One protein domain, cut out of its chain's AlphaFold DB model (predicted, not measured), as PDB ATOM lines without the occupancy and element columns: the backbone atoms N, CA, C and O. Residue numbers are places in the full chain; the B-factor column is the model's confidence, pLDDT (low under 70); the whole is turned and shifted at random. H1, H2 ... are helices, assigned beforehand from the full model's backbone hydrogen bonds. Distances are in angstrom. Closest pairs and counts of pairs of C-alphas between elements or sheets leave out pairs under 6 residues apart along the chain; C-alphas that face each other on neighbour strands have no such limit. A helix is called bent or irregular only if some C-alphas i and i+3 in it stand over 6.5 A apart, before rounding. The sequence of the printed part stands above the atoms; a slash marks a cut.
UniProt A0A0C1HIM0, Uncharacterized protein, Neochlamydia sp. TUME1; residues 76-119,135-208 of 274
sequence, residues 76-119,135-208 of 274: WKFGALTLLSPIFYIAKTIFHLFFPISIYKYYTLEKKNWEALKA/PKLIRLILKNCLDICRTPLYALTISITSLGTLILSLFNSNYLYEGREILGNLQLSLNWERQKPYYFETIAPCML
ATOM      1  N   TRP A  76     137.370  87.246 143.268       94.31
ATOM      2  CA  TRP A  76     136.856  86.353 142.227       94.31
ATOM      3  C   TRP A  76     136.122  87.115 141.117       94.31
ATOM      4  O   TRP A  76     136.369  86.877 139.935       94.31
ATOM      5  N   LYS A  77     135.266  88.081 141.474       93.44
ATOM      6  CA  LYS A  77     134.569  88.927 140.495       93.44
ATOM      7  C   LYS A  77     135.552  89.729 139.633       93.44
ATOM      8  O   LYS A  77     135.344  89.809 138.427       93.44
ATOM      9  N   PHE A  78     136.627  90.280 140.203       94.88
ATOM     10  CA  PHE A  78     137.688  90.930 139.418       94.88
ATOM     11  C   PHE A  78     138.425  89.953 138.495       94.88
ATOM     12  O   PHE A  78     138.723  90.304 137.353       94.88
ATOM     13  N   GLY A  79     138.688  88.726 138.949       94.00
ATOM     14  CA  GLY A  79     139.279  87.672 138.117       94.00
ATOM     15  C   GLY A  79     138.390  87.342 136.923       94.00
ATOM     16  O   GLY A  79     138.829  87.408 135.775       94.00
ATOM     17  N   ALA A  80     137.107  87.096 137.188       93.06
ATOM     18  CA  ALA A  80     136.110  86.849 136.157       93.06
ATOM     19  C   ALA A  80     135.997  88.028 135.180       93.06
ATOM     20  O   ALA A  80     135.975  87.817 133.972       93.06
ATOM     21  N   LEU A  81     135.981  89.269 135.675       91.56
ATOM     22  CA  LEU A  81     135.939  90.460 134.827       91.56
ATOM     23  C   LEU A  81     137.174  90.587 133.941       91.56
ATOM     24  O   LEU A  81     137.021  90.860 132.757       91.56
ATOM     25  N   THR A  82     138.369  90.330 134.470       92.69
ATOM     26  CA  THR A  82     139.616  90.378 133.692       92.69
ATOM     27  C   THR A  82     139.555  89.455 132.470       92.69
ATOM     28  O   THR A  82     139.975  89.849 131.383       92.69
ATOM     29  N   LEU A  83     138.987  88.256 132.634       90.12
ATOM     30  CA  LEU A  83     138.894  87.241 131.581       90.12
ATOM     31  C   LEU A  83     137.685  87.431 130.653       90.12
ATOM     32  O   LEU A  83     137.791  87.231 129.445       90.12
ATOM     33  N   LEU A  84     136.526  87.796 131.206       89.50
ATOM     34  CA  LEU A  84     135.250  87.787 130.484       89.50
ATOM     35  C   LEU A  84     134.859  89.151 129.908       89.50
ATOM     36  O   LEU A  84     134.061  89.191 128.968       89.50
ATOM     37  N   SER A  85     135.397  90.267 130.420       87.12
ATOM     38  CA  SER A  85     135.045  91.590 129.892       87.12
ATOM     39  C   SER A  85     135.393  91.766 128.413       87.12
ATOM     40  O   SER A  85     134.528  92.286 127.703       87.12
ATOM     41  N   PRO A  86     136.544  91.295 127.881       87.19
ATOM     42  CA  PRO A  86     136.821  91.413 126.451       87.19
ATOM     43  C   PRO A  86     135.759  90.700 125.612       87.19
ATOM     44  O   PRO A  86     135.225  91.281 124.673       87.19
ATOM     45  N   ILE A  87     135.380  89.479 126.000       88.12
ATOM     46  CA  ILE A  87     134.402  88.655 125.275       88.12
ATOM     47  C   ILE A  87     133.026  89.330 125.271       88.12
ATOM     48  O   ILE A  87     132.422  89.518 124.214       88.12
ATOM     49  N   PHE A  88     132.541  89.740 126.448       85.81
ATOM     50  CA  PHE A  88     131.237  90.389 126.591       85.81
ATOM     51  C   PHE A  88     131.150  91.682 125.772       85.81
ATOM     52  O   PHE A  88     130.162  91.926 125.077       85.81
ATOM     53  N   TYR A  89     132.190  92.516 125.820       84.94
ATOM     54  CA  TYR A  89     132.182  93.799 125.128       84.94
ATOM     55  C   TYR A  89     132.472  93.687 123.630       84.94
ATOM     56  O   TYR A  89     131.946  94.498 122.870       84.94
ATOM     57  N   ILE A  90     133.203  92.667 123.171       84.94
ATOM     58  CA  ILE A  90     133.270  92.324 121.744       84.94
ATOM     59  C   ILE A  90     131.875  91.944 121.247       84.94
ATOM     60  O   ILE A  90     131.415  92.516 120.262       84.94
ATOM     61  N   ALA A  91     131.156  91.071 121.960       84.31
ATOM     62  CA  ALA A  91     129.785  90.709 121.600       84.31
ATOM     63  C   ALA A  91     128.850  91.933 121.585       84.31
ATOM     64  O   ALA A  91     128.070  92.105 120.647       84.31
ATOM     65  N   LYS A  92     128.975  92.839 122.567       81.25
ATOM     66  CA  LYS A  92     128.240  94.117 122.600       81.25
ATOM     67  C   LYS A  92     128.604  95.022 121.417       81.25
ATOM     68  O   LYS A  92     127.721  95.621 120.811       81.25
ATOM     69  N   THR A  93     129.880  95.102 121.050       82.31
ATOM     70  CA  THR A  93     130.351  95.902 119.904       82.31
ATOM     71  C   THR A  93     129.823  95.334 118.590       82.31
ATOM     72  O   THR A  93     129.282  96.079 117.780       82.31
ATOM     73  N   ILE A  94     129.894  94.013 118.412       82.88
ATOM     74  CA  ILE A  94     129.293  93.281 117.292       82.88
ATOM     75  C   ILE A  94     127.798  93.595 117.210       82.88
ATOM     76  O   ILE A  94     127.309  93.999 116.158       82.88
ATOM     77  N   PHE A  95     127.077  93.506 118.330       78.50
ATOM     78  CA  PHE A  95     125.670  93.885 118.378       78.50
ATOM     79  C   PHE A  95     125.457  95.328 117.895       78.50
ATOM     80  O   PHE A  95     124.642  95.545 117.002       78.50
ATOM     81  N   HIS A  96     126.227  96.300 118.392       73.62
ATOM     82  CA  HIS A  96     126.141  97.696 117.946       73.62
ATOM     83  C   HIS A  96     126.550  97.922 116.484       73.62
ATOM     84  O   HIS A  96     126.077  98.888 115.891       73.62
ATOM     85  N   LEU A  97     127.377  97.056 115.891       75.50
ATOM     86  CA  LEU A  97     127.733  97.087 114.468       75.50
ATOM     87  C   LEU A  97     126.603  96.556 113.574       75.50
ATOM     88  O   LEU A  97     126.409  97.069 112.475       75.50
ATOM     89  N   PHE A  98     125.826  95.576 114.047       73.38
ATOM     90  CA  PHE A  98     124.704  94.987 113.299       73.38
ATOM     91  C   PHE A  98     123.349  95.677 113.567       73.38
ATOM     92  O   PHE A  98     122.455  95.668 112.718       73.38
ATOM     93  N   PHE A  99     123.197  96.365 114.702       64.31
ATOM     94  CA  PHE A  99     122.016  97.163 115.057       64.31
ATOM     95  C   PHE A  99     121.712  98.406 114.175       64.31
ATOM     96  O   PHE A  99     120.528  98.742 114.048       64.31
ATOM     97  N   PRO A 100     122.660  99.082 113.486       61.22
ATOM     98  CA  PRO A 100     122.364 100.217 112.604       61.22
ATOM     99  C   PRO A 100     121.412  99.824 111.466       61.22
ATOM    100  O   PRO A 100     120.571 100.626 111.058       61.22
ATOM    101  N   ILE A 101     121.467  98.563 111.023       58.72
ATOM    102  CA  ILE A 101     120.583  97.995 109.996       58.72
ATOM    103  C   ILE A 101     119.127  97.953 110.495       58.72
ATOM    104  O   ILE A 101     118.198  98.303 109.763       58.72
ATOM    105  N   SER A 102     118.907  97.605 111.769       57.88
ATOM    106  CA  SER A 102     117.567  97.621 112.377       57.88
ATOM    107  C   SER A 102     117.017  99.033 112.606       57.88
ATOM    108  O   SER A 102     115.820  99.250 112.433       57.88
ATOM    109  N   ILE A 103     117.878 100.014 112.902       61.47
ATOM    110  CA  ILE A 103     117.486 101.427 113.038       61.47
ATOM    111  C   ILE A 103     117.118 102.020 111.684       61.47
ATOM    112  O   ILE A 103     116.130 102.740 111.589       61.47
ATOM    113  N   TYR A 104     117.861 101.691 110.627       63.22
ATOM    114  CA  TYR A 104     117.515 102.092 109.265       63.22
ATOM    115  C   TYR A 104     116.156 101.509 108.837       63.22
ATOM    116  O   TYR A 104     115.306 102.220 108.296       63.22
ATOM    117  N   LYS A 105     115.892 100.236 109.163       61.84
ATOM    118  CA  LYS A 105     114.593  99.583 108.924       61.84
ATOM    119  C   LYS A 105     113.453 100.209 109.742       61.84
ATOM    120  O   LYS A 105     112.367 100.424 109.212       61.84
ATOM    121  N   TYR A 106     113.691 100.546 111.009       62.03
ATOM    122  CA  TYR A 106     112.714 101.245 111.850       62.03
ATOM    123  C   TYR A 106     112.448 102.670 111.346       62.03
ATOM    124  O   TYR A 106     111.298 103.078 111.241       62.03
ATOM    125  N   TYR A 107     113.494 103.399 110.951       65.06
ATOM    126  CA  TYR A 107     113.389 104.742 110.384       65.06
ATOM    127  C   TYR A 107     112.597 104.751 109.078       65.06
ATOM    128  O   TYR A 107     111.728 105.593 108.894       65.06
ATOM    129  N   THR A 108     112.863 103.808 108.175       66.69
ATOM    130  CA  THR A 108     112.107 103.679 106.918       66.69
ATOM    131  C   THR A 108     110.632 103.347 107.165       66.69
ATOM    132  O   THR A 108     109.770 103.918 106.500       66.69
ATOM    133  N   LEU A 109     110.321 102.512 108.163       67.00
ATOM    134  CA  LEU A 109     108.950 102.236 108.618       67.00
ATOM    135  C   LEU A 109     108.268 103.462 109.248       67.00
ATOM    136  O   LEU A 109     107.137 103.787 108.897       67.00
ATOM    137  N   GLU A 110     108.949 104.164 110.154       65.81
ATOM    138  CA  GLU A 110     108.421 105.345 110.847       65.81
ATOM    139  C   GLU A 110     108.236 106.524 109.878       65.81
ATOM    140  O   GLU A 110     107.204 107.193 109.910       65.81
ATOM    141  N   LYS A 111     109.178 106.717 108.944       68.94
ATOM    142  CA  LYS A 111     109.077 107.673 107.835       68.94
ATOM    143  C   LYS A 111     107.883 107.350 106.936       68.94
ATOM    144  O   LYS A 111     107.088 108.245 106.667       68.94
ATOM    145  N   LYS A 112     107.699 106.083 106.548       71.81
ATOM    146  CA  LYS A 112     106.552 105.641 105.737       71.81
ATOM    147  C   LYS A 112     105.218 105.877 106.453       71.81
ATOM    148  O   LYS A 112     104.270 106.352 105.835       71.81
ATOM    149  N   ASN A 113     105.145 105.606 107.756       67.62
ATOM    150  CA  ASN A 113     103.951 105.873 108.565       67.62
ATOM    151  C   ASN A 113     103.668 107.375 108.692       67.62
ATOM    152  O   ASN A 113     102.517 107.797 108.617       67.62
ATOM    153  N   TRP A 114     104.708 108.192 108.846       64.69
ATOM    154  CA  TRP A 114     104.587 109.646 108.909       64.69
ATOM    155  C   TRP A 114     104.139 110.262 107.578       64.69
ATOM    156  O   TRP A 114     103.274 111.136 107.549       64.69
ATOM    157  N   GLU A 115     104.688 109.786 106.463       72.00
ATOM    158  CA  GLU A 115     104.282 110.188 105.115       72.00
ATOM    159  C   GLU A 115     102.839 109.753 104.813       72.00
ATOM    160  O   GLU A 115     102.061 110.549 104.288       72.00
ATOM    161  N   ALA A 116     102.430 108.556 105.246       69.12
ATOM    162  CA  ALA A 116     101.045 108.087 105.149       69.12
ATOM    163  C   ALA A 116     100.060 108.924 105.990       69.12
ATOM    164  O   ALA A 116      98.903 109.089 105.602       69.12
ATOM    165  N   LEU A 117     100.506 109.472 107.124       63.56
ATOM    166  CA  LEU A 117      99.718 110.400 107.942       63.56
ATOM    167  C   LEU A 117      99.594 111.786 107.291       63.56
ATOM    168  O   LEU A 117      98.526 112.386 107.362       63.56
ATOM    169  N   LYS A 118     100.645 112.276 106.618       63.97
ATOM    170  CA  LYS A 118     100.606 113.538 105.852       63.97
ATOM    171  C   LYS A 118      99.730 113.464 104.599       63.97
ATOM    172  O   LYS A 118      99.170 114.479 104.203       63.97
ATOM    173  N   ALA A 119      99.621 112.293 103.978       66.12
ATOM    174  CA  ALA A 119      98.846 112.091 102.753       66.12
ATOM    175  C   ALA A 119      97.317 112.057 102.970       66.12
ATOM    176  O   ALA A 119      96.571 112.008 101.994       66.12
ATOM    177  N   PRO A 135     114.992 116.317 116.273       50.59
ATOM    178  CA  PRO A 135     116.236 115.662 115.871       50.59
ATOM    179  C   PRO A 135     116.616 114.490 116.806       50.59
ATOM    180  O   PRO A 135     117.477 114.620 117.679       50.59
ATOM    181  N   LYS A 136     115.977 113.322 116.650       65.94
ATOM    182  CA  LYS A 136     116.324 112.112 117.430       65.94
ATOM    183  C   LYS A 136     117.266 111.156 116.698       65.94
ATOM    184  O   LYS A 136     118.099 110.533 117.345       65.94
ATOM    185  N   LEU A 137     117.181 111.072 115.369       65.44
ATOM    186  CA  LEU A 137     117.914 110.061 114.605       65.44
ATOM    187  C   LEU A 137     119.416 110.346 114.533       65.44
ATOM    188  O   LEU A 137     120.200 109.467 114.856       65.44
ATOM    189  N   ILE A 138     119.821 111.574 114.188       68.31
ATOM    190  CA  ILE A 138     121.246 111.947 114.112       68.31
ATOM    191  C   ILE A 138     121.923 111.745 115.471       68.31
ATOM    192  O   ILE A 138     122.998 111.165 115.540       68.31
ATOM    193  N   ARG A 139     121.257 112.139 116.568       73.06
ATOM    194  CA  ARG A 139     121.755 111.900 117.931       73.06
ATOM    195  C   ARG A 139     121.875 110.409 118.253       73.06
ATOM    196  O   ARG A 139     122.813 110.023 118.936       73.06
ATOM    197  N   LEU A 140     120.951 109.580 117.770       71.69
ATOM    198  CA  LEU A 140     120.954 108.135 117.997       71.69
ATOM    199  C   LEU A 140     122.019 107.414 117.154       71.69
ATOM    200  O   LEU A 140     122.710 106.546 117.674       71.69
ATOM    201  N   ILE A 141     122.206 107.819 115.895       74.00
ATOM    202  CA  ILE A 141     123.288 107.341 115.023       74.00
ATOM    203  C   ILE A 141     124.639 107.738 115.615       74.00
ATOM    204  O   ILE A 141     125.488 106.876 115.808       74.00
ATOM    205  N   LEU A 142     124.811 109.012 115.979       79.44
ATOM    206  CA  LEU A 142     126.038 109.506 116.597       79.44
ATOM    207  C   LEU A 142     126.337 108.760 117.900       79.44
ATOM    208  O   LEU A 142     127.470 108.341 118.114       79.44
ATOM    209  N   LYS A 143     125.319 108.537 118.742       78.12
ATOM    210  CA  LYS A 143     125.468 107.751 119.967       78.12
ATOM    211  C   LYS A 143     125.933 106.323 119.671       78.12
ATOM    212  O   LYS A 143     126.872 105.876 120.312       78.12
ATOM    213  N   ASN A 144     125.355 105.647 118.677       77.19
ATOM    214  CA  ASN A 144     125.797 104.304 118.288       77.19
ATOM    215  C   ASN A 144     127.223 104.287 117.726       77.19
ATOM    216  O   ASN A 144     127.994 103.405 118.085       77.19
ATOM    217  N   CYS A 145     127.600 105.253 116.882       80.81
ATOM    218  CA  CYS A 145     128.974 105.388 116.390       80.81
ATOM    219  C   CYS A 145     129.962 105.565 117.552       80.81
ATOM    220  O   CYS A 145     130.994 104.900 117.596       80.81
ATOM    221  N   LEU A 146     129.619 106.420 118.519       83.94
ATOM    222  CA  LEU A 146     130.418 106.604 119.728       83.94
ATOM    223  C   LEU A 146     130.461 105.325 120.570       83.94
ATOM    224  O   LEU A 146     131.533 104.970 121.046       83.94
ATOM    225  N   ASP A 147     129.348 104.604 120.710       81.50
ATOM    226  CA  ASP A 147     129.282 103.341 121.451       81.50
ATOM    227  C   ASP A 147     130.142 102.241 120.801       81.50
ATOM    228  O   ASP A 147     130.795 101.491 121.528       81.50
ATOM    229  N   ILE A 148     130.235 102.186 119.466       82.50
ATOM    230  CA  ILE A 148     131.116 101.253 118.732       82.50
ATOM    231  C   ILE A 148     132.590 101.498 119.072       82.50
ATOM    232  O   ILE A 148     133.320 100.542 119.316       82.50
ATOM    233  N   CYS A 149     133.035 102.757 119.116       83.81
ATOM    234  CA  CYS A 149     134.429 103.085 119.434       83.81
ATOM    235  C   CYS A 149     134.724 102.978 120.939       83.81
ATOM    236  O   CYS A 149     135.791 102.533 121.355       83.81
ATOM    237  N   ARG A 150     133.769 103.394 121.774       84.62
ATOM    238  CA  ARG A 150     133.911 103.474 123.231       84.62
ATOM    239  C   ARG A 150     133.907 102.098 123.888       84.62
ATOM    240  O   ARG A 150     134.689 101.863 124.801       84.62
ATOM    241  N   THR A 151     133.049 101.188 123.435       86.19
ATOM    242  CA  THR A 151     132.900  99.853 124.035       86.19
ATOM    243  C   THR A 151     134.206  99.047 124.090       86.19
ATOM    244  O   THR A 151     134.547  98.606 125.188       86.19
ATOM    245  N   PRO A 152     134.988  98.881 123.002       86.62
ATOM    246  CA  PRO A 152     136.252  98.144 123.058       86.62
ATOM    247  C   PRO A 152     137.319  98.856 123.901       86.62
ATOM    248  O   PRO A 152     138.058  98.194 124.628       86.62
ATOM    249  N   LEU A 153     137.367 100.195 123.875       89.06
ATOM    250  CA  LEU A 153     138.293 100.966 124.709       89.06
ATOM    251  C   LEU A 153     138.015 100.726 126.200       89.06
ATOM    252  O   LEU A 153     138.915 100.360 126.950       89.06
ATOM    253  N   TYR A 154     136.755 100.862 126.616       88.44
ATOM    254  CA  TYR A 154     136.346 100.610 127.997       88.44
ATOM    255  C   TYR A 154     136.480  99.138 128.383       88.44
ATOM    256  O   TYR A 154     136.766  98.856 129.541       88.44
ATOM    257  N   ALA A 155     136.314  98.202 127.444       88.06
ATOM    258  CA  ALA A 155     136.564  96.786 127.695       88.06
ATOM    259  C   ALA A 155     138.012  96.546 128.120       88.06
ATOM    260  O   ALA A 155     138.248  95.914 129.149       88.06
ATOM    261  N   LEU A 156     138.958  97.111 127.361       89.94
ATOM    262  CA  LEU A 156     140.382  97.040 127.660       89.94
ATOM    263  C   LEU A 156     140.692  97.714 129.000       89.94
ATOM    264  O   LEU A 156     141.368  97.124 129.840       89.94
ATOM    265  N   THR A 157     140.160  98.919 129.232       92.81
ATOM    266  CA  THR A 157     140.348  99.630 130.504       92.81
ATOM    267  C   THR A 157     139.816  98.811 131.678       92.81
ATOM    268  O   THR A 157     140.526  98.640 132.659       92.81
ATOM    269  N   ILE A 158     138.614  98.234 131.572       92.31
ATOM    270  CA  ILE A 158     138.028  97.384 132.616       92.31
ATOM    271  C   ILE A 158     138.904  96.156 132.874       92.31
ATOM    272  O   ILE A 158     139.137  95.838 134.039       92.31
ATOM    273  N   SER A 159     139.427  95.489 131.840       92.38
ATOM    274  CA  SER A 159     140.332  94.344 132.011       92.38
ATOM    275  C   SER A 159     141.628  94.739 132.719       92.38
ATOM    276  O   SER A 159     142.000  94.101 133.701       92.38
ATOM    277  N   ILE A 160     142.287  95.811 132.266       94.50
ATOM    278  CA  ILE A 160     143.549  96.297 132.845       94.50
ATOM    279  C   ILE A 160     143.338  96.732 134.295       94.50
ATOM    280  O   ILE A 160     144.100  96.336 135.172       94.50
ATOM    281  N   THR A 161     142.290  97.509 134.571       95.38
ATOM    282  CA  THR A 161     141.962  97.948 135.930       95.38
ATOM    283  C   THR A 161     141.612  96.763 136.826       95.38
ATOM    284  O   THR A 161     142.032  96.743 137.982       95.38
ATOM    285  N   SER A 162     140.890  95.762 136.316       95.00
ATOM    286  CA  SER A 162     140.557  94.559 137.087       95.00
ATOM    287  C   SER A 162     141.808  93.759 137.445       95.00
ATOM    288  O   SER A 162     141.995  93.413 138.611       95.00
ATOM    289  N   LEU A 163     142.708  93.548 136.480       96.38
ATOM    290  CA  LEU A 163     143.984  92.872 136.704       96.38
ATOM    291  C   LEU A 163     144.881  93.654 137.669       96.38
ATOM    292  O   LEU A 163     145.415  93.086 138.618       96.38
ATOM    293  N   GLY A 164     145.009  94.966 137.466       96.81
ATOM    294  CA  GLY A 164     145.771  95.843 138.352       96.81
ATOM    295  C   GLY A 164     145.229  95.818 139.779       96.81
ATOM    296  O   GLY A 164     145.999  95.697 140.727       96.81
ATOM    297  N   THR A 165     143.902  95.831 139.940       96.81
ATOM    298  CA  THR A 165     143.252  95.712 141.253       96.81
ATOM    299  C   THR A 165     143.576  94.377 141.919       96.81
ATOM    300  O   THR A 165     143.891  94.360 143.106       96.81
ATOM    301  N   LEU A 166     143.542  93.265 141.177       96.19
ATOM    302  CA  LEU A 166     143.916  91.951 141.709       96.19
ATOM    303  C   LEU A 166     145.360  91.931 142.202       96.19
ATOM    304  O   LEU A 166     145.604  91.504 143.327       96.19
ATOM    305  N   ILE A 167     146.296  92.433 141.397       96.69
ATOM    306  CA  ILE A 167     147.717  92.482 141.761       96.69
ATOM    307  C   ILE A 167     147.912  93.350 143.009       96.69
ATOM    308  O   ILE A 167     148.539  92.910 143.970       96.69
ATOM    309  N   LEU A 168     147.322  94.550 143.043       96.31
ATOM    310  CA  LEU A 168     147.395  95.441 144.205       96.31
ATOM    311  C   LEU A 168     146.746  94.821 145.450       96.31
ATOM    312  O   LEU A 168     147.248  94.994 146.562       96.31
ATOM    313  N   SER A 169     145.671  94.045 145.279       95.00
ATOM    314  CA  SER A 169     144.971  93.401 146.392       95.00
ATOM    315  C   SER A 169     145.820  92.385 147.155       95.00
ATOM    316  O   SER A 169     145.551  92.158 148.336       95.00
ATOM    317  N   LEU A 170     146.867  91.832 146.523       94.62
ATOM    318  CA  LEU A 170     147.834  90.946 147.178       94.62
ATOM    319  C   LEU A 170     148.637  91.674 148.265       94.62
ATOM    320  O   LEU A 170     149.011  91.061 149.260       94.62
ATOM    321  N   PHE A 171     148.866  92.979 148.099       94.94
ATOM    322  CA  PHE A 171     149.581  93.808 149.072       94.94
ATOM    323  C   PHE A 171     148.635  94.411 150.110       94.94
ATOM    324  O   PHE A 171     148.968  94.493 151.291       94.94
ATOM    325  N   ASN A 172     147.443  94.835 149.684       92.12
ATOM    326  CA  ASN A 172     146.421  95.350 150.584       92.12
ATOM    327  C   ASN A 172     145.017  95.069 150.045       92.12
ATOM    328  O   ASN A 172     144.563  95.644 149.058       92.12
ATOM    329  N   SER A 173     144.277  94.237 150.770       89.81
ATOM    330  CA  SER A 173     142.924  93.830 150.386       89.81
ATOM    331  C   SER A 173     141.894  94.971 150.327       89.81
ATOM    332  O   SER A 173     140.813  94.777 149.773       89.81
ATOM    333  N   ASN A 174     142.187  96.159 150.870       88.56
ATOM    334  CA  ASN A 174     141.314  97.328 150.721       88.56
ATOM    335  C   ASN A 174     141.301  97.877 149.287       88.56
ATOM    336  O   ASN A 174     140.292  98.458 148.886       88.56
ATOM    337  N   TYR A 175     142.335  97.599 148.483       93.31
ATOM    338  CA  TYR A 175     142.346  97.954 147.063       93.31
ATOM    339  C   TYR A 175     141.221  97.282 146.273       93.31
ATOM    340  O   TYR A 175     140.814  97.808 145.246       93.31
ATOM    341  N   LEU A 176     140.644  96.175 146.760       93.81
ATOM    342  CA  LEU A 176     139.461  95.575 146.136       93.81
ATOM    343  C   LEU A 176     138.250  96.517 146.183       93.81
ATOM    344  O   LEU A 176     137.482  96.578 145.226       93.81
ATOM    345  N   TYR A 177     138.074  97.270 147.274       92.06
ATOM    346  CA  TYR A 177     136.987  98.243 147.369       92.06
ATOM    347  C   TYR A 177     137.269  99.487 146.522       92.06
ATOM    348  O   TYR A 177     136.387  99.946 145.801       92.06
ATOM    349  N   GLU A 178     138.506  99.984 146.520       92.56
ATOM    350  CA  GLU A 178     138.904 101.103 145.653       92.56
ATOM    351  C   GLU A 178     138.748 100.748 144.169       92.56
ATOM    352  O   GLU A 178     138.108 101.472 143.409       92.56
ATOM    353  N   GLY A 179     139.234  99.575 143.761       93.75
ATOM    354  CA  GLY A 179     139.040  99.064 142.409       93.75
ATOM    355  C   GLY A 179     137.565  98.883 142.060       93.75
ATOM    356  O   GLY A 179     137.183  99.075 140.906       93.75
ATOM    357  N   ARG A 180     136.705  98.572 143.042       93.06
ATOM    358  CA  ARG A 180     135.259  98.430 142.822       93.06
ATOM    359  C   ARG A 180     134.645  99.776 142.486       93.06
ATOM    360  O   ARG A 180     133.857  99.852 141.549       93.06
ATOM    361  N   GLU A 181     135.019 100.830 143.207       92.38
ATOM    362  CA  GLU A 181     134.601 102.193 142.879       92.38
ATOM    363  C   GLU A 181     135.059 102.589 141.472       92.38
ATOM    364  O   GLU A 181     134.243 103.058 140.676       92.38
ATOM    365  N   ILE A 182     136.333 102.352 141.139       93.56
ATOM    366  CA  ILE A 182     136.886 102.685 139.820       93.56
ATOM    367  C   ILE A 182     136.121 101.941 138.718       93.56
ATOM    368  O   ILE A 182     135.668 102.561 137.755       93.56
ATOM    369  N   LEU A 183     135.913 100.629 138.865       92.19
ATOM    370  CA  LEU A 183     135.155  99.838 137.897       92.19
ATOM    371  C   LEU A 183     133.694 100.269 137.798       92.19
ATOM    372  O   LEU A 183     133.159 100.332 136.691       92.19
ATOM    373  N   GLY A 184     133.050 100.574 138.923       89.50
ATOM    374  CA  GLY A 184     131.688 101.094 138.939       89.50
ATOM    375  C   GLY A 184     131.580 102.385 138.128       89.50
ATOM    376  O   GLY A 184     130.714 102.503 137.262       89.50
ATOM    377  N   ASN A 185     132.518 103.314 138.322       89.50
ATOM    378  CA  ASN A 185     132.573 104.575 137.583       89.50
ATOM    379  C   ASN A 185     132.875 104.371 136.092       89.50
ATOM    380  O   ASN A 185     132.274 105.042 135.250       89.50
ATOM    381  N   LEU A 186     133.748 103.421 135.741       90.38
ATOM    382  CA  LEU A 186     134.008 103.048 134.347       90.38
ATOM    383  C   LEU A 186     132.758 102.468 133.675       90.38
ATOM    384  O   LEU A 186     132.455 102.832 132.540       90.38
ATOM    385  N   GLN A 187     132.003 101.611 134.365       87.94
ATOM    386  CA  GLN A 187     130.765 101.033 133.835       87.94
ATOM    387  C   GLN A 187     129.645 102.075 133.706       87.94
ATOM    388  O   GLN A 187     128.958 102.100 132.683       87.94
ATOM    389  N   LEU A 188     129.488 102.967 134.692       85.81
ATOM    390  CA  LEU A 188     128.561 104.100 134.600       85.81
ATOM    391  C   LEU A 188     128.912 104.985 133.415       85.81
ATOM    392  O   LEU A 188     128.048 105.278 132.593       85.81
ATOM    393  N   SER A 189     130.188 105.353 133.299       87.00
ATOM    394  CA  SER A 189     130.683 106.139 132.179       87.00
ATOM    395  C   SER A 189     130.329 105.435 130.878       87.00
ATOM    396  O   SER A 189     129.612 106.024 130.069       87.00
ATOM    397  N   LEU A 190     130.742 104.168 130.702       85.44
ATOM    398  CA  LEU A 190     130.469 103.365 129.507       85.44
ATOM    399  C   LEU A 190     128.998 103.448 129.080       85.44
ATOM    400  O   LEU A 190     128.718 103.640 127.899       85.44
ATOM    401  N   ASN A 191     128.083 103.383 130.045       81.38
ATOM    402  CA  ASN A 191     126.640 103.389 129.830       81.38
ATOM    403  C   ASN A 191     125.994 104.785 129.899       81.38
ATOM    404  O   ASN A 191     124.789 104.896 130.127       81.38
ATOM    405  N   TRP A 192     126.756 105.855 129.651       81.88
ATOM    406  CA  TRP A 192     126.261 107.239 129.637       81.88
ATOM    407  C   TRP A 192     125.596 107.654 130.956       81.88
ATOM    408  O   TRP A 192     124.512 108.237 130.951       81.88
ATOM    409  N   GLU A 193     126.220 107.290 132.074       79.06
ATOM    410  CA  GLU A 193     125.791 107.588 133.449       79.06
ATOM    411  C   GLU A 193     124.411 107.020 133.817       79.06
ATOM    412  O   GLU A 193     123.783 107.408 134.805       79.06
ATOM    413  N   ARG A 194     123.924 106.040 133.049       69.75
ATOM    414  CA  ARG A 194     122.694 105.325 133.379       69.75
ATOM    415  C   ARG A 194     122.948 104.388 134.555       69.75
ATOM    416  O   ARG A 194     123.587 103.353 134.413       69.75
ATOM    417  N   GLN A 195     122.395 104.750 135.708       57.59
ATOM    418  CA  GLN A 195     122.534 103.980 136.949       57.59
ATOM    419  C   GLN A 195     121.717 102.682 136.972       57.59
ATOM    420  O   GLN A 195     122.046 101.767 137.719       57.59
ATOM    421  N   LYS A 196     120.638 102.582 136.184       57.88
ATOM    422  CA  LYS A 196     119.814 101.367 136.148       57.88
ATOM    423  C   LYS A 196     120.465 100.339 135.226       57.88
ATOM    424  O   LYS A 196     120.523 100.598 134.022       57.88
ATOM    425  N   PRO A 197     120.908  99.179 135.738       48.97
ATOM    426  CA  PRO A 197     121.462  98.150 134.884       48.97
ATOM    427  C   PRO A 197     120.325  97.534 134.066       48.97
ATOM    428  O   PRO A 197     119.452  96.849 134.597       48.97
ATOM    429  N   TYR A 198     120.339  97.754 132.755       52.78
ATOM    430  CA  TYR A 198     119.742  96.784 131.848       52.78
ATOM    431  C   TYR A 198     120.717  95.607 131.754       52.78
ATOM    432  O   TYR A 198     121.924  95.822 131.618       52.78
ATOM    433  N   TYR A 199     120.211  94.372 131.825       46.22
ATOM    434  CA  TYR A 199     121.017  93.137 131.814       46.22
ATOM    435  C   TYR A 199     122.008  93.042 130.637       46.22
ATOM    436  O   TYR A 199     122.999  92.326 130.724       46.22
ATOM    437  N   PHE A 200     121.779  93.797 129.560       54.69
ATOM    438  CA  PHE A 200     122.636  93.842 128.373       54.69
ATOM    439  C   PHE A 200     123.661  94.988 128.372       54.69
ATOM    440  O   PHE A 200     124.576  95.003 127.553       54.69
ATOM    441  N   GLU A 201     123.531  95.971 129.266       66.69
ATOM    442  CA  GLU A 201     124.389  97.160 129.271       66.69
ATOM    443  C   GLU A 201     125.585  97.012 130.228       66.69
ATOM    444  O   GLU A 201     126.652  97.574 129.961       66.69
ATOM    445  N   THR A 202     125.435  96.234 131.307       74.75
ATOM    446  CA  THR A 202     126.390  96.172 132.429       74.75
ATOM    447  C   THR A 202     126.781  94.730 132.766       74.75
ATOM    448  O   THR A 202     125.928  93.945 133.164       74.75
ATOM    449  N   ILE A 203     128.073  94.398 132.667       78.88
ATOM    450  CA  ILE A 203     128.595  93.043 132.927       78.88
ATOM    451  C   ILE A 203     128.666  92.686 134.421       78.88
ATOM    452  O   ILE A 203     128.462  91.534 134.789       78.88
ATOM    453  N   ALA A 204     128.921  93.660 135.302       82.44
ATOM    454  CA  ALA A 204     128.964  93.427 136.745       82.44
ATOM    455  C   ALA A 204     128.198  94.508 137.518       82.44
ATOM    456  O   ALA A 204     128.812  95.385 138.124       82.44
ATOM    457  N   PRO A 205     126.855  94.405 137.573       80.75
ATOM    458  CA  PRO A 205     126.008  95.336 138.320       80.75
ATOM    459  C   PRO A 205     126.395  95.474 139.795       80.75
ATOM    460  O   PRO A 205     126.210  96.527 140.385       80.75
ATOM    461  N   CYS A 206     126.981  94.433 140.393       82.69
ATOM    462  CA  CYS A 206     127.458  94.478 141.774       82.69
ATOM    463  C   CYS A 206     128.649  95.429 141.998       82.69
ATOM    464  O   CYS A 206     128.897  95.807 143.140       82.69
ATOM    465  N   MET A 207     129.372  95.837 140.949       88.00
ATOM    466  CA  MET A 207     130.429  96.851 141.059       88.00
ATOM    467  C   MET A 207     129.871  98.279 141.067       88.00
ATOM    468  O   MET A 207     130.565  99.204 141.479       88.00
ATOM    469  N   LEU A 208     128.617  98.463 140.644       88.81
ATOM    470  CA  LEU A 208     127.945  99.756 140.674       88.81
ATOM    471  C   LEU A 208     127.511 100.113 142.105       88.81
ATOM    472  O   LEU A 208     127.192  99.221 142.899       88.81
TER     473      LEU A 208
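What this domain is: This is residues 76 to 119 and 135 to 208 of the 274 residues of an uncharacterized protein of Neochlamydia sp. TUME1 (UniProt A0A0C1HIM0). Two long helices, H1b and H2, run side by side over part of their length, with H3 folded back along H2 as a helical hairpin and the short arm H1a turned across the H2 line. The far part of H1b, within residues 108 to 119, sticks out as a long free arm. The printed part has 118 residues with three named helices, H1, H2 and H3 in that order, and no named strand: all helix. It is loose, with a radius of gyration of the C-alphas of 18.4 A, and spans 71 by 22 by 19 A.

Where its parts are: Find C-alpha 76 at (136.856, 86.353, 142.227), where H1, residues 76 to 118, begins. By its hydrogen bonds it was assigned as one helix, but it is bent: C-alphas 83 and 86 are 6.9 A apart. Its arms are H1a, residues 76 to 83, 10.9 A, and H1b, residues 86 to 118, 47.2 A, with a kink of 32 degrees near residue 100. After the cut, H2, residues 137 to 169, runs 44.9 A, with a kink of 36 degrees near residue 150; it is neither bent nor irregular, but only just: C-alphas 149 and 152 are 6.4 A apart. H3, residues 175 to 190, runs 21.9 A to C-alpha 190 at (130.469, 103.365, 129.507).

How they stand to each other: Look first at H1a and H1b, about perpendicular at 75 degrees. With residues 158 to 166 alone, H2 touches H1a, opposite ways at a steep tilt of 58 degrees; the closest C-alphas, Thr 82 and Ser 159, are 4.4 A apart. H1b touches H2 with residues 86 to 100 alone, opposite ways at a shallow tilt of 17 degrees; the closest C-alphas, Pro 86 and Ala 155, are 5.5 A apart. H2 and H3, a hairpin, touch at a shallow tilt of 9 degrees, opposite ways; the closest C-alphas, Ser 169 and Tyr 175, are 5.3 A apart. H1a and H3 are near each other; H1b and H3 are apart. In H1a and H3 every O i to N i+4 pair is within hydrogen-bond range; in H1b 26 of 29 are, in H2 27 of 29.

The domain as a whole: The C-alphas of Ala 119 and Phe 171, the two farthest apart, stand at 71.1 A. Residues 120 to 134 are not printed, and C-alphas 119 and 135 are 22.1 A apart across this cut. The link from H2 to H3 is tight; residues 191 to 208 hold no named element. The model's pLDDT averages 80.5 over the printed part and is under 70 in 31 residues, among them 99 to 111 and 194 to 201.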